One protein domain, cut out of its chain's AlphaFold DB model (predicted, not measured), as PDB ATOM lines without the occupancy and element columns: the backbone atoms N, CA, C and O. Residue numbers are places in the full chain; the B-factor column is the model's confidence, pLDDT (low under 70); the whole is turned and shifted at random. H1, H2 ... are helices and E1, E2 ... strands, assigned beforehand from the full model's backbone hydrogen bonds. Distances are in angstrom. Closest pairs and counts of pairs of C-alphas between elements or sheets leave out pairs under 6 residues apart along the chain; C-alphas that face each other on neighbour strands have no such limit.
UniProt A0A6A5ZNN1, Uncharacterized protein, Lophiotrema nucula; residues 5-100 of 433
ATOM      1  N   VAL A   5     127.323  90.597  -7.065       95.94
ATOM      2  CA  VAL A   5     127.346  89.152  -6.899       95.94
ATOM      3  C   VAL A   5     127.933  88.534  -8.167       95.94
ATOM      4  O   VAL A   5     127.647  88.995  -9.275       95.94
ATOM      5  N   VAL A   6     128.772  87.512  -8.019       95.44
ATOM      6  CA  VAL A   6     129.399  86.778  -9.124       95.44
ATOM      7  C   VAL A   6     128.919  85.325  -9.145       95.44
ATOM      8  O   VAL A   6     128.817  84.680  -8.107       95.44
ATOM      9  N   ASP A   7     128.593  84.819 -10.334       95.50
ATOM     10  CA  ASP A   7     128.153  83.434 -10.566       95.50
ATOM     11  C   ASP A   7     129.329  82.455 -10.401       95.50
ATOM     12  O   ASP A   7     130.287  82.501 -11.181       95.50
ATOM     13  N   VAL A   8     129.261  81.564  -9.406       95.50
ATOM     14  CA  VAL A   8     130.353  80.640  -9.032       95.50
ATOM     15  C   VAL A   8     130.743  79.694 -10.173       95.50
ATOM     16  O   VAL A   8     131.941  79.573 -10.439       95.50
ATOM     17  N   PRO A   9     129.807  79.065 -10.917       94.81
ATOM     18  CA  PRO A   9     130.159  78.230 -12.066       94.81
ATOM     19  C   PRO A   9     130.952  78.989 -13.133       94.81
ATOM     20  O   PRO A   9     131.918  78.464 -13.688       94.81
ATOM     21  N   THR A  10     130.575  80.243 -13.400       94.19
ATOM     22  CA  THR A  10     131.296  81.072 -14.371       94.19
ATOM     23  C   THR A  10     132.666  81.482 -13.825       94.19
ATOM     24  O   THR A  10     133.648  81.440 -14.562       94.19
ATOM     25  N   LEU A  11     132.772  81.793 -12.528       95.31
ATOM     26  CA  LEU A  11     134.053  82.101 -11.888       95.31
ATOM     27  C   LEU A  11     135.016  80.900 -11.897       95.31
ATOM     28  O   LEU A  11     136.197  81.080 -12.182       95.31
ATOM     29  N   ARG A  12     134.519  79.674 -11.680       95.62
ATOM     30  CA  ARG A  12     135.311  78.438 -11.834       95.62
ATOM     31  C   ARG A  12     135.802  78.247 -13.272       95.62
ATOM     32  O   ARG A  12     136.946  77.857 -13.470       95.62
ATOM     33  N   SER A  13     134.971  78.559 -14.271       95.44
ATOM     34  CA  SER A  13     135.380  78.523 -15.686       95.44
ATOM     35  C   SER A  13     136.505  79.521 -15.978       95.44
ATOM     36  O   SER A  13     137.484  79.166 -16.628       95.44
ATOM     37  N   ILE A  14     136.390  80.752 -15.463       95.94
ATOM     38  CA  ILE A  14     137.436  81.781 -15.578       95.94
ATOM     39  C   ILE A  14     138.733  81.280 -14.936       95.94
ATOM     40  O   ILE A  14     139.790  81.364 -15.557       95.94
ATOM     41  N   LEU A  15     138.646  80.726 -13.724       96.50
ATOM     42  CA  LEU A  15     139.797  80.197 -12.998       96.50
ATOM     43  C   LEU A  15     140.506  79.087 -13.786       96.50
ATOM     44  O   LEU A  15     141.720  79.160 -13.943       96.50
ATOM     45  N   GLY A  16     139.759  78.125 -14.336       96.56
ATOM     46  CA  GLY A  16     140.331  77.043 -15.144       96.56
ATOM     47  C   GLY A  16     141.106  77.561 -16.357       96.56
ATOM     48  O   GLY A  16     142.258  77.196 -16.555       96.56
ATOM     49  N   VAL A  17     140.531  78.502 -17.115       96.75
ATOM     50  CA  VAL A  17     141.223  79.079 -18.285       96.75
ATOM     51  C   VAL A  17     142.482  79.859 -17.888       96.75
ATOM     52  O   VAL A  17     143.480  79.817 -18.606       96.75
ATOM     53  N   LEU A  18     142.451  80.589 -16.769       97.31
ATOM     54  CA  LEU A  18     143.622  81.328 -16.291       97.31
ATOM     55  C   LEU A  18     144.735  80.391 -15.805       97.31
ATOM     56  O   LEU A  18     145.902  80.665 -16.075       97.31
ATOM     57  N   GLN A  19     144.383  79.285 -15.143       97.81
ATOM     58  CA  GLN A  19     145.333  78.256 -14.706       97.81
ATOM     59  C   GLN A  19     145.959  77.497 -15.883       97.81
ATOM     60  O   GLN A  19     147.131  77.134 -15.812       97.81
ATOM     61  N   ASP A  20     145.223  77.316 -16.977       97.38
ATOM     62  CA  ASP A  20     145.741  76.688 -18.197       97.38
ATOM     63  C   ASP A  20     146.650  77.629 -19.015       97.38
ATOM     64  O   ASP A  20     147.368  77.191 -19.920       97.38
ATOM     65  N   SER A  21     146.637  78.935 -18.727       97.31
ATOM     66  CA  SER A  21     147.450  79.917 -19.449       97.31
ATOM     67  C   SER A  21     148.928  79.819 -19.070       97.31
ATOM     68  O   SER A  21     149.299  79.856 -17.900       97.31
ATOM     69  N   SER A  22     149.818  79.809 -20.062       96.88
ATOM     70  CA  SER A  22     151.270  79.848 -19.831       96.88
ATOM     71  C   SER A  22     151.796  81.240 -19.450       96.88
ATOM     72  O   SER A  22     153.001  81.416 -19.272       96.88
ATOM     73  N   PHE A  23     150.936  82.262 -19.404       97.81
ATOM     74  CA  PHE A  23     151.341  83.643 -19.161       97.81
ATOM     75  C   PHE A  23     151.368  83.951 -17.650       97.81
ATOM     76  O   PHE A  23     150.328  83.846 -17.000       97.81
ATOM     77  N   PRO A  24     152.509  84.375 -17.063       97.44
ATOM     78  CA  PRO A  24     152.626  84.544 -15.608       97.44
ATOM     79  C   PRO A  24     151.603  85.502 -14.963       97.44
ATOM     80  O   PRO A  24     151.113  85.194 -13.878       97.44
ATOM     81  N   PRO A  25     151.207  86.626 -15.596       97.44
ATOM     82  CA  PRO A  25     150.133  87.469 -15.064       97.44
ATOM     83  C   PRO A  25     148.777  86.765 -14.930       97.44
ATOM     84  O   PRO A  25     148.035  87.061 -13.996       97.44
ATOM     85  N   ASP A  26     148.464  85.812 -15.814       97.88
ATOM     86  CA  ASP A  26     147.206  85.057 -15.755       97.88
ATOM     87  C   ASP A  26     147.215  84.103 -14.550       97.88
ATOM     88  O   ASP A  26     146.230  84.019 -13.817       97.88
ATOM     89  N   GLN A  27     148.370  83.490 -14.268       98.06
ATOM     90  CA  GLN A  27     148.595  82.683 -13.064       98.06
ATOM     91  C   GLN A  27     148.468  83.518 -11.783       98.06
ATOM     92  O   GLN A  27     147.857  83.076 -10.810       98.06
ATOM     93  N   GLY A  28     148.978  84.754 -11.790       97.62
ATOM     94  CA  GLY A  28     148.806  85.692 -10.678       97.62
ATOM     95  C   GLY A  28     147.334  86.026 -10.410       97.62
ATOM     96  O   GLY A  28     146.901  86.035  -9.257       97.62
ATOM     97  N   MET A  29     146.537  86.236 -11.465       97.56
ATOM     98  CA  MET A  29     145.089  86.437 -11.327       97.56
ATOM     99  C   MET A  29     144.383  85.181 -10.807       97.56
ATOM    100  O   MET A  29     143.526  85.294  -9.932       97.56
ATOM    101  N   ALA A  30     144.746  83.995 -11.303       97.75
ATOM    102  CA  ALA A  30     144.191  82.725 -10.835       97.75
ATOM    103  C   ALA A  30     144.472  82.483  -9.342       97.75
ATOM    104  O   ALA A  30     143.559  82.129  -8.592       97.75
ATOM    105  N   GLY A  31     145.711  82.725  -8.903       97.94
ATOM    106  CA  GLY A  31     146.102  82.635  -7.496       97.94
ATOM    107  C   GLY A  31     145.288  83.587  -6.622       97.94
ATOM    108  O   GLY A  31     144.679  83.157  -5.646       97.94
ATOM    109  N   TRP A  32     145.167  84.850  -7.040       97.75
ATOM    110  CA  TRP A  32     144.376  85.848  -6.315       97.75
ATOM    111  C   TRP A  32     142.881  85.491  -6.227       97.75
ATOM    112  O   TRP A  32     142.280  85.661  -5.166       97.75
ATOM    113  N   ILE A  33     142.272  84.984  -7.311       97.00
ATOM    114  CA  ILE A  33     140.869  84.528  -7.298       97.00
ATOM    115  C   ILE A  33     140.701  83.374  -6.307       97.00
ATOM    116  O   ILE A  33     139.734  83.363  -5.548       97.00
ATOM    117  N   THR A  34     141.638  82.424  -6.306       97.19
ATOM    118  CA  THR A  34     141.607  81.265  -5.407       97.19
ATOM    119  C   THR A  34     141.651  81.716  -3.948       97.19
ATOM    120  O   THR A  34     140.755  81.373  -3.187       97.19
ATOM    121  N   GLU A  35     142.614  82.566  -3.593       97.06
ATOM    122  CA  GLU A  35     142.790  83.087  -2.231       97.06
ATOM    123  C   GLU A  35     141.615  83.967  -1.774       97.06
ATOM    124  O   GLU A  35     141.176  83.891  -0.633       97.06
ATOM    125  N   SER A  36     141.065  84.799  -2.663       96.00
ATOM    126  CA  SER A  36     140.035  85.776  -2.273       96.00
ATOM    127  C   SER A  36     138.622  85.192  -2.201       96.00
ATOM    128  O   SER A  36     137.763  85.761  -1.520       96.00
ATOM    129  N   TYR A  37     138.352  84.114  -2.945       95.62
ATOM    130  CA  TYR A  37     136.992  83.604  -3.151       95.62
ATOM    131  C   TYR A  37     136.812  82.114  -2.891       95.62
ATOM    132  O   TYR A  37     135.683  81.709  -2.628       95.62
ATOM    133  N   PHE A  38     137.872  81.312  -2.988       95.31
ATOM    134  CA  PHE A  38     137.811  79.858  -2.814       95.31
ATOM    135  C   PHE A  38     138.570  79.364  -1.577       95.31
ATOM    136  O   PHE A  38     138.576  78.159  -1.337       95.31
ATOM    137  N   ASP A  39     139.177  80.267  -0.800       94.44
ATOM    138  CA  ASP A  39     139.792  79.966   0.490       94.44
ATOM    139  C   ASP A  39     139.093  80.772   1.609       94.44
ATOM    140  O   ASP A  39     139.192  82.004   1.637       94.44
ATOM    141  N   PRO A  40     138.319  80.130   2.510       88.31
ATOM    142  CA  PRO A  40     138.108  78.685   2.643       88.31
ATOM    143  C   PRO A  40     137.249  78.083   1.513       88.31
ATOM    144  O   PRO A  40     136.494  78.810   0.860       88.31
ATOM    145  N   PRO A  41     137.325  76.753   1.290       89.19
ATOM    146  CA  PRO A  41     136.566  76.076   0.243       89.19
ATOM    147  C   PRO A  41     135.067  76.349   0.381       89.19
ATOM    148  O   PRO A  41     134.494  76.178   1.459       89.19
ATOM    149  N   LEU A  42     134.437  76.772  -0.720       90.00
ATOM    150  CA  LEU A  42     132.991  76.994  -0.759       90.00
ATOM    151  C   LEU A  42     132.229  75.699  -0.483       90.00
ATOM    152  O   LEU A  42     132.663  74.616  -0.886       90.00
ATOM    153  N   ALA A  43     131.043  75.836   0.106       90.75
ATOM    154  CA  ALA A  43     130.083  74.747   0.128       90.75
ATOM    155  C   ALA A  43     129.612  74.433  -1.305       90.75
ATOM    156  O   ALA A  43     129.523  75.319  -2.158       90.75
ATOM    157  N   ASP A  44     129.278  73.169  -1.571       84.06
ATOM    158  CA  ASP A  44     128.832  72.725  -2.900       84.06
ATOM    159  C   ASP A  44     127.534  73.412  -3.370       84.06
ATOM    160  O   ASP A  44     127.273  73.482  -4.572       84.06
ATOM    161  N   ASP A  45     126.758  73.966  -2.435       89.88
ATOM    162  CA  ASP A  45     125.474  74.624  -2.695       89.88
ATOM    163  C   ASP A  45     125.598  76.121  -3.053       89.88
ATOM    164  O   ASP A  45     124.622  76.739  -3.497       89.88
ATOM    165  N   ASP A  46     126.785  76.720  -2.915       90.00
ATOM    166  CA  ASP A  46     126.988  78.145  -3.175       90.00
ATOM    167  C   ASP A  46     127.079  78.426  -4.683       90.00
ATOM    168  O   ASP A  46     128.121  78.289  -5.329       90.00
ATOM    169  N   LEU A  47     125.959  78.857  -5.270       92.94
ATOM    170  CA  LEU A  47     125.885  79.235  -6.688       92.94
ATOM    171  C   LEU A  47     126.427  80.644  -6.962       92.94
ATOM    172  O   LEU A  47     126.748  80.976  -8.106       92.94
ATOM    173  N   THR A  48     126.513  81.486  -5.937       95.12
ATOM    174  CA  THR A  48     126.843  82.903  -6.082       95.12
ATOM    175  C   THR A  48     127.712  83.415  -4.943       95.12
ATOM    176  O   THR A  48     127.458  83.093  -3.787       95.12
ATOM    177  N   LEU A  49     128.675  84.276  -5.263       95.12
ATOM    178  CA  LEU A  49     129.591  84.898  -4.308       95.12
ATOM    179  C   LEU A  49     129.419  86.413  -4.275       95.12
ATOM    180  O   LEU A  49     129.331  87.060  -5.318       95.12
ATOM    181  N   THR A  50     129.436  86.998  -3.082       95.75
ATOM    182  CA  THR A  50     129.372  88.455  -2.921       95.75
ATOM    183  C   THR A  50     130.752  89.080  -3.117       95.75
ATOM    184  O   THR A  50     131.725  88.722  -2.452       95.75
ATOM    185  N   VAL A  51     130.837  90.058  -4.015       95.62
ATOM    186  CA  VAL A  51     132.032  90.866  -4.271       95.62
ATOM    187  C   VAL A  51     132.087  91.986  -3.232       95.62
ATOM    188  O   VAL A  51     131.245  92.885  -3.235       95.62
ATOM    189  N   LYS A  52     133.065  91.911  -2.322       92.31
ATOM    190  CA  LYS A  52     133.150  92.779  -1.136       92.31
ATOM    191  C   LYS A  52     133.621  94.186  -1.481       92.31
ATOM    192  O   LYS A  52     133.075  95.160  -0.964       92.31
ATOM    193  N   THR A  53     134.634  94.304  -2.339       94.62
ATOM    194  CA  THR A  53     135.251  95.595  -2.645       94.62
ATOM    195  C   THR A  53     135.177  95.951  -4.129       94.62
ATOM    196  O   THR A  53     135.069  95.108  -5.021       94.62
ATOM    197  N   LYS A  54     135.281  97.253  -4.418       93.00
ATOM    198  CA  LYS A  54     135.396  97.766  -5.790       93.00
ATOM    199  C   LYS A  54     136.686  97.289  -6.472       93.00
ATOM    200  O   LYS A  54     136.706  97.113  -7.691       93.00
ATOM    201  N   GLN A  55     137.759  97.106  -5.698       94.31
ATOM    202  CA  GLN A  55     139.022  96.580  -6.211       94.31
ATOM    203  C   GLN A  55     138.848  95.131  -6.657       94.31
ATOM    204  O   GLN A  55     139.257  94.801  -7.769       94.31
ATOM    205  N   ASP A  56     138.147  94.313  -5.868       95.25
ATOM    206  CA  ASP A  56     137.887  92.925  -6.245       95.25
ATOM    207  C   ASP A  56     137.039  92.858  -7.516       95.25
ATOM    208  O   ASP A  56     137.356  92.111  -8.439       95.25
ATOM    209  N   PHE A  57     136.012  93.710  -7.618       95.44
ATOM    210  CA  PHE A  57     135.216  93.824  -8.840       95.44
ATOM    211  C   PHE A  57     136.082  94.171 -10.058       95.44
ATOM    212  O   PHE A  57     135.910  93.595 -11.131       95.44
ATOM    213  N   THR A  58     137.020  95.106  -9.897       95.12
ATOM    214  CA  THR A  58     137.913  95.539 -10.980       95.12
ATOM    215  C   THR A  58     138.823  94.398 -11.424       95.12
ATOM    216  O   THR A  58     138.872  94.096 -12.615       95.12
ATOM    217  N   LYS A  59     139.452  93.694 -10.476       96.25
ATOM    218  CA  LYS A  59     140.301  92.529 -10.761       96.25
ATOM    219  C   LYS A  59     139.519  91.383 -11.407       96.25
ATOM    220  O   LYS A  59     139.976  90.810 -12.391       96.25
ATOM    221  N   LEU A  60     138.312  91.082 -10.925       96.25
ATOM    222  CA  LEU A  60     137.439  90.079 -11.543       96.25
ATOM    223  C   LEU A  60     137.018  90.476 -12.963       96.25
ATOM    224  O   LEU A  60     136.950  89.631 -13.856       96.25
ATOM    225  N   TYR A  61     136.723  91.756 -13.192       95.38
ATOM    226  CA  TYR A  61     136.382  92.257 -14.520       95.38
ATOM    227  C   TYR A  61     137.569  92.160 -15.490       95.38
ATOM    228  O   TYR A  61     137.384  91.805 -16.657       95.38
ATOM    229  N   GLU A  62     138.785  92.431 -15.017       95.88
ATOM    230  CA  GLU A  62     140.017  92.235 -15.785       95.88
ATOM    231  C   GLU A  62     140.277  90.763 -16.096       95.88
ATOM    232  O   GLU A  62     140.501  90.436 -17.263       95.88
ATOM    233  N   ALA A  63     140.133  89.877 -15.110       96.19
ATOM    234  CA  ALA A  63     140.218  88.430 -15.292       96.19
ATOM    235  C   ALA A  63     139.217  87.934 -16.351       96.19
ATOM    236  O   ALA A  63     139.591  87.227 -17.287       96.19
ATOM    237  N   TYR A  64     137.960  88.378 -16.279       95.56
ATOM    238  CA  TYR A  64     136.941  88.047 -17.277       95.56
ATOM    239  C   TYR A  64     137.305  88.557 -18.680       95.56
ATOM    240  O   TYR A  64     137.187  87.824 -19.664       95.56
ATOM    241  N   LYS A  65     137.769  89.810 -18.804       94.75
ATOM    242  CA  LYS A  65     138.242  90.343 -20.095       94.75
ATOM    243  C   LYS A  65     139.386  89.500 -20.644       94.75
ATOM    244  O   LYS A  65     139.369  89.164 -21.825       94.75
ATOM    245  N   ARG A  66     140.338  89.142 -19.784       95.50
ATOM    246  CA  ARG A  66     141.513  88.361 -20.149       95.50
ATOM    247  C   ARG A  66     141.131  86.976 -20.661       95.50
ATOM    248  O   ARG A  66     141.562  86.610 -21.749       95.50
ATOM    249  N   VAL A  67     140.259  86.257 -19.956       95.12
ATOM    250  CA  VAL A  67     139.736  84.947 -20.390       95.12
ATOM    251  C   VAL A  67     138.984  85.045 -21.713       95.12
ATOM    252  O   VAL A  67     139.166  84.207 -22.600       95.12
ATOM    253  N   ARG A  68     138.184  86.094 -21.907       93.88
ATOM    254  CA  ARG A  68     137.491  86.324 -23.179       93.88
ATOM    255  C   ARG A  68     138.470  86.516 -24.342       93.88
ATOM    256  O   ARG A  68     138.225  86.003 -25.434       93.88
ATOM    257  N   ASP A  69     139.556  87.244 -24.107       93.75
ATOM    258  CA  ASP A  69     140.588  87.493 -25.113       93.75
ATOM    259  C   ASP A  69     141.430  86.222 -25.377       93.75
ATOM    260  O   ASP A  69     141.763  85.942 -26.526       93.75
ATOM    261  N   LEU A  70     141.695  85.401 -24.352       94.25
ATOM    262  CA  LEU A  70     142.385  84.107 -24.481       94.25
ATOM    263  C   LEU A  70     141.561  83.075 -25.262       94.25
ATOM    264  O   LEU A  70     142.075  82.382 -26.139       94.25
ATOM    265  N   THR A  71     140.270  82.968 -24.961       93.75
ATOM    266  CA  THR A  71     139.396  81.943 -25.551       93.75
ATOM    267  C   THR A  71     138.849  82.330 -26.921       93.75
ATOM    268  O   THR A  71     138.282  81.481 -27.611       93.75
ATOM    269  N   ASN A  72     138.952  83.606 -27.314       90.31
ATOM    270  CA  ASN A  72     138.237  84.194 -28.454       90.31
ATOM    271  C   ASN A  72     136.715  83.929 -28.434       90.31
ATOM    272  O   ASN A  72     136.022  84.106 -29.443       90.31
ATOM    273  N   LYS A  73     136.153  83.512 -27.290       85.06
ATOM    274  CA  LYS A  73     134.725  83.231 -27.156       85.06
ATOM    275  C   LYS A  73     134.011  84.544 -26.884       85.06
ATOM    276  O   LYS A  73     133.972  85.062 -25.774       85.06
ATOM    277  N   THR A  74     133.377  85.078 -27.922       59.78
ATOM    278  CA  THR A  74     132.590  86.321 -27.859       59.78
ATOM    279  C   THR A  74     131.348  86.236 -26.955       59.78
ATOM    280  O   THR A  74     130.710  87.265 -26.706       59.78
ATOM    281  N   GLN A  75     131.008  85.046 -26.442       57.78
ATOM    282  CA  GLN A  75     129.761  84.759 -25.724       57.78
ATOM    283  C   GLN A  75     129.935  83.988 -24.408       57.78
ATOM    284  O   GLN A  75     129.022  83.261 -24.017       57.78
ATOM    285  N   GLU A  76     131.051  84.132 -23.687       69.62
ATOM    286  CA  GLU A  76     130.990  83.713 -22.283       69.62
ATOM    287  C   GLU A  76     129.882  84.489 -21.557       69.62
ATOM    288  O   GLU A  76     129.675  85.693 -21.762       69.62
ATOM    289  N   LYS A  77     129.090  83.737 -20.785       83.81
ATOM    290  CA  LYS A  77     127.978  84.254 -19.995       83.81
ATOM    291  C   LYS A  77     128.533  85.336 -19.078       83.81
ATOM    292  O   LYS A  77     129.530  85.143 -18.396       83.81
ATOM    293  N   TRP A  78     127.886  86.492 -19.089       89.56
ATOM    294  CA  TRP A  78     128.296  87.612 -18.260       89.56
ATOM    295  C   TRP A  78     128.137  87.255 -16.767       89.56
ATOM    296  O   TRP A  78     127.009  86.951 -16.368       89.56
ATOM    297  N   PRO A  79     129.211  87.275 -15.950       90.94
ATOM    298  CA  PRO A  79     129.182  86.672 -14.615       90.94
ATOM    299  C   PRO A  79     128.704  87.611 -13.503       90.94
ATOM    300  O   PRO A  79     128.537  87.154 -12.378       90.94
ATOM    301  N   PHE A  80     128.513  88.904 -13.785       94.50
ATOM    302  CA  PHE A  80     128.258  89.914 -12.757       94.50
ATOM    303  C   PHE A  80     126.775  90.269 -12.647       94.50
ATOM    304  O   PHE A  80     126.144  90.725 -13.609       94.50
ATOM    305  N   PHE A  81     126.248  90.125 -11.440       95.88
ATOM    306  CA  PHE A  81     124.872  90.402 -11.061       95.88
ATOM    307  C   PHE A  81     124.855  91.415  -9.920       95.88
ATOM    308  O   PHE A  81     125.814  91.560  -9.170       95.88
ATOM    309  N   ARG A  82     123.762  92.153  -9.796       95.50
ATOM    310  CA  ARG A  82     123.454  92.910  -8.586       95.50
ATOM    311  C   ARG A  82     122.898  91.949  -7.535       95.50
ATOM    312  O   ARG A  82     122.420  90.870  -7.882       95.50
ATOM    313  N   GLU A  83     122.873  92.370  -6.276       92.81
ATOM    314  CA  GLU A  83     122.281  91.600  -5.168       92.81
ATOM    315  C   GLU A  83     120.821  91.167  -5.427       92.81
ATOM    316  O   GLU A  83     120.396  90.097  -5.010       92.81
ATOM    317  N   ASN A  84     120.065  91.935  -6.218       92.31
ATOM    318  CA  ASN A  84     118.703  91.577  -6.631       92.31
ATOM    319  C   ASN A  84     118.628  90.518  -7.756       92.31
ATOM    320  O   ASN A  84     117.566  90.333  -8.353       92.31
ATOM    321  N   GLY A  85     119.748  89.884  -8.117       92.00
ATOM    322  CA  GLY A  85     119.848  88.896  -9.195       92.00
ATOM    323  C   GLY A  85     119.808  89.484 -10.610       92.00
ATOM    324  O   GLY A  85     119.864  88.745 -11.596       92.00
ATOM    325  N   LYS A  86     119.722  90.811 -10.765       94.81
ATOM    326  CA  LYS A  86     119.726  91.457 -12.083       94.81
ATOM    327  C   LYS A  86     121.151  91.544 -12.619       94.81
ATOM    328  O   LYS A  86     122.025  92.097 -11.962       94.81
ATOM    329  N   ALA A  87     121.375  91.070 -13.840       94.00
ATOM    330  CA  ALA A  87     122.675  91.190 -14.497       94.00
ATOM    331  C   ALA A  87     123.115  92.663 -14.607       94.00
ATOM    332  O   ALA A  87     122.343  93.522 -15.051       94.00
ATOM    333  N   ILE A  88     124.361  92.944 -14.225       93.50
ATOM    334  CA  ILE A  88     124.983  94.262 -14.387       93.50
ATOM    335  C   ILE A  88     125.265  94.465 -15.879       93.50
ATOM    336  O   ILE A  88     125.813  93.586 -16.538       93.50
ATOM    337  N   GLY A  89     124.894  95.606 -16.460       93.00
ATOM    338  CA  GLY A  89     125.194  95.860 -17.873       93.00
ATOM    339  C   GLY A  89     126.703  96.000 -18.115       93.00
ATOM    340  O   GLY A  89     127.411  96.555 -17.283       93.00
ATOM    341  N   ARG A  90     127.220  95.596 -19.287       90.62
ATOM    342  CA  ARG A  90     128.659  95.768 -19.610       90.62
ATOM    343  C   ARG A  90     129.130  97.222 -19.489       90.62
ATOM    344  O   ARG A  90     130.234  97.476 -19.026       90.62
ATOM    345  N   GLY A  91     128.293  98.172 -19.914       92.00
ATOM    346  CA  GLY A  91     128.581  99.604 -19.786       92.00
ATOM    347  C   GLY A  91     128.626 100.065 -18.329       92.00
ATOM    348  O   GLY A  91     129.478 100.871 -17.973       92.00
ATOM    349  N   GLU A  92     127.765  99.500 -17.484       92.31
ATOM    350  CA  GLU A  92     127.731  99.778 -16.050       92.31
ATOM    351  C   GLU A  92     128.961  99.202 -15.343       92.31
ATOM    352  O   GLU A  92     129.646  99.930 -14.634       92.31
ATOM    353  N   ALA A  93     129.323  97.946 -15.615       91.19
ATOM    354  CA  ALA A  93     130.549  97.353 -15.088       91.19
ATOM    355  C   ALA A  93     131.803  98.114 -15.533       91.19
ATOM    356  O   ALA A  93     132.696  98.366 -14.731       91.19
ATOM    357  N   LYS A  94     131.847  98.569 -16.791       91.81
ATOM    358  CA  LYS A  94     132.938  99.428 -17.263       91.81
ATOM    359  C   LYS A  94     132.973 100.768 -16.518       91.81
ATOM    360  O   LYS A  94     134.057 101.265 -16.226       91.81
ATOM    361  N   ALA A  95     131.820 101.362 -16.206       91.19
ATOM    362  CA  ALA A  95     131.757 102.588 -15.411       91.19
ATOM    363  C   ALA A  95     132.222 102.352 -13.964       91.19
ATOM    364  O   ALA A  95     132.954 103.170 -13.406       91.19
ATOM    365  N   MET A  96     131.872 101.199 -13.388       88.06
ATOM    366  CA  MET A  96     132.324 100.764 -12.068       88.06
ATOM    367  C   MET A  96     133.849 100.621 -11.990       88.06
ATOM    368  O   MET A  96     134.432 101.013 -10.979       88.06
ATOM    369  N   THR A  97     134.499 100.140 -13.057       89.75
ATOM    370  CA  THR A  97     135.969 100.067 -13.127       89.75
ATOM    371  C   THR A  97     136.626 101.406 -13.469       89.75
ATOM    372  O   THR A  97     137.685 101.719 -12.943       89.75
ATOM    373  N   ALA A  98     136.001 102.230 -14.318       83.12
ATOM    374  CA  ALA A  98     136.570 103.506 -14.766       83.12
ATOM    375  C   ALA A  98     136.622 104.577 -13.662       83.12
ATOM    376  O   ALA A  98     137.404 105.518 -13.743       83.12
ATOM    377  N   ALA A  99     135.801 104.446 -12.621       62.44
ATOM    378  CA  ALA A  99     135.682 105.445 -11.567       62.44
ATOM    379  C   ALA A  99     136.821 105.418 -10.524       62.44
ATOM    380  O   ALA A  99     136.600 105.877  -9.406       62.44
ATOM    381  N   THR A 100     137.991 104.834 -10.804       56.69
ATOM    382  CA  THR A 100     139.118 104.780  -9.844       56.69
ATOM    383  C   THR A 100     140.360 105.531 -10.350       56.69
ATOM    384  O   THR A 100     141.369 104.894 -10.622       56.69
TER     385      THR A 100
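Overview. This is residues 5 to 100 of the 433 residues of an uncharacterized protein of Lophiotrema nucula (UniProt A0A6A5ZNN1). The longest helix, H3, runs through the middle, with the helical hairpin of H1 and H2 packed on one side of it and the short helix H4 on the other. A small sheet of three short strands, in the order E2, E1, E3, sits at one edge of this helical body, antiparallel throughout. The printed part has 96 residues with four named helices and three named strands, in the order E1, H1, H2, E2, H3, E3, H4, and its class is mostly helix. It is compact, with a radius of gyration of the C-alphas of 12.8 A, and rounded, spanning 35 by 30 by 26 A.

Arrangement. E1, residues 5 to 7, is the inner strand of the sheet. H1, residues 8 to 20, follows over a tight link and only grazes the sheet, with its residues 8 to 11. H2, residues 24 to 38, forms a helical hairpin with H1: they touch at a shallow tilt of 31 degrees, opposite ways, closest at the C-alphas of Leu 18 and Asp 26, 5.2 A. E2, residues 48 to 51, is an edge strand antiparallel to E1, with N 6 and O 49 2.8 A apart, within hydrogen-bond range. H3, residues 54 to 71, is the hub, touching three helices. It touches H1 at a steep tilt of 60 degrees, closest at the C-alphas of Ile 14 and Val 67, 6.2 A, with residues 63 to 67 alone. It touches H2 at a steep tilt of 51 degrees, closest at the C-alphas of Met 29 and Ala 63, 6.6 A, with residues 59 to 66 alone. E3, residues 80 to 82, is the other edge strand, antiparallel to E1, with N 5 and O 81 2.8 A apart, within hydrogen-bond range. E2, H3 and E3 form a split strand-helix-strand unit, two strands of one sheet joined through a helix with another strand, E1, between them in the sheet, and its crossover is right-handed. H4, residues 90 to 98, touches residues 54 to 61 of H3, closest at the C-alphas of Thr 58 and Thr 97, 5.4 A, and is apart from H1 and H2. In H1, H2, H3 and H4 every O i to N i+4 pair is within hydrogen-bond range.

Along the chain. E1 begins at C-alpha 5, (127.346, 89.152, -6.899). From first to last C-alpha, H1 measures 18.3 A, H2 20.1 A, E2 9.7 A, H3 25.6 A and H4 12.1 A. H3 begins at C-alpha 54, (135.396, 97.766, -5.790), and H4 ends at C-alpha 98, (136.570, 103.506, -14.766).

Size, cuts and confidence. The two C-alphas farthest apart, those of Ser 22 and Asn 84, are 37.0 A apart. The printed part has no cut, and no link is long. Mean pLDDT of the printed part is 92.4; residues 74 to 76 and 99 to 100 are under 70.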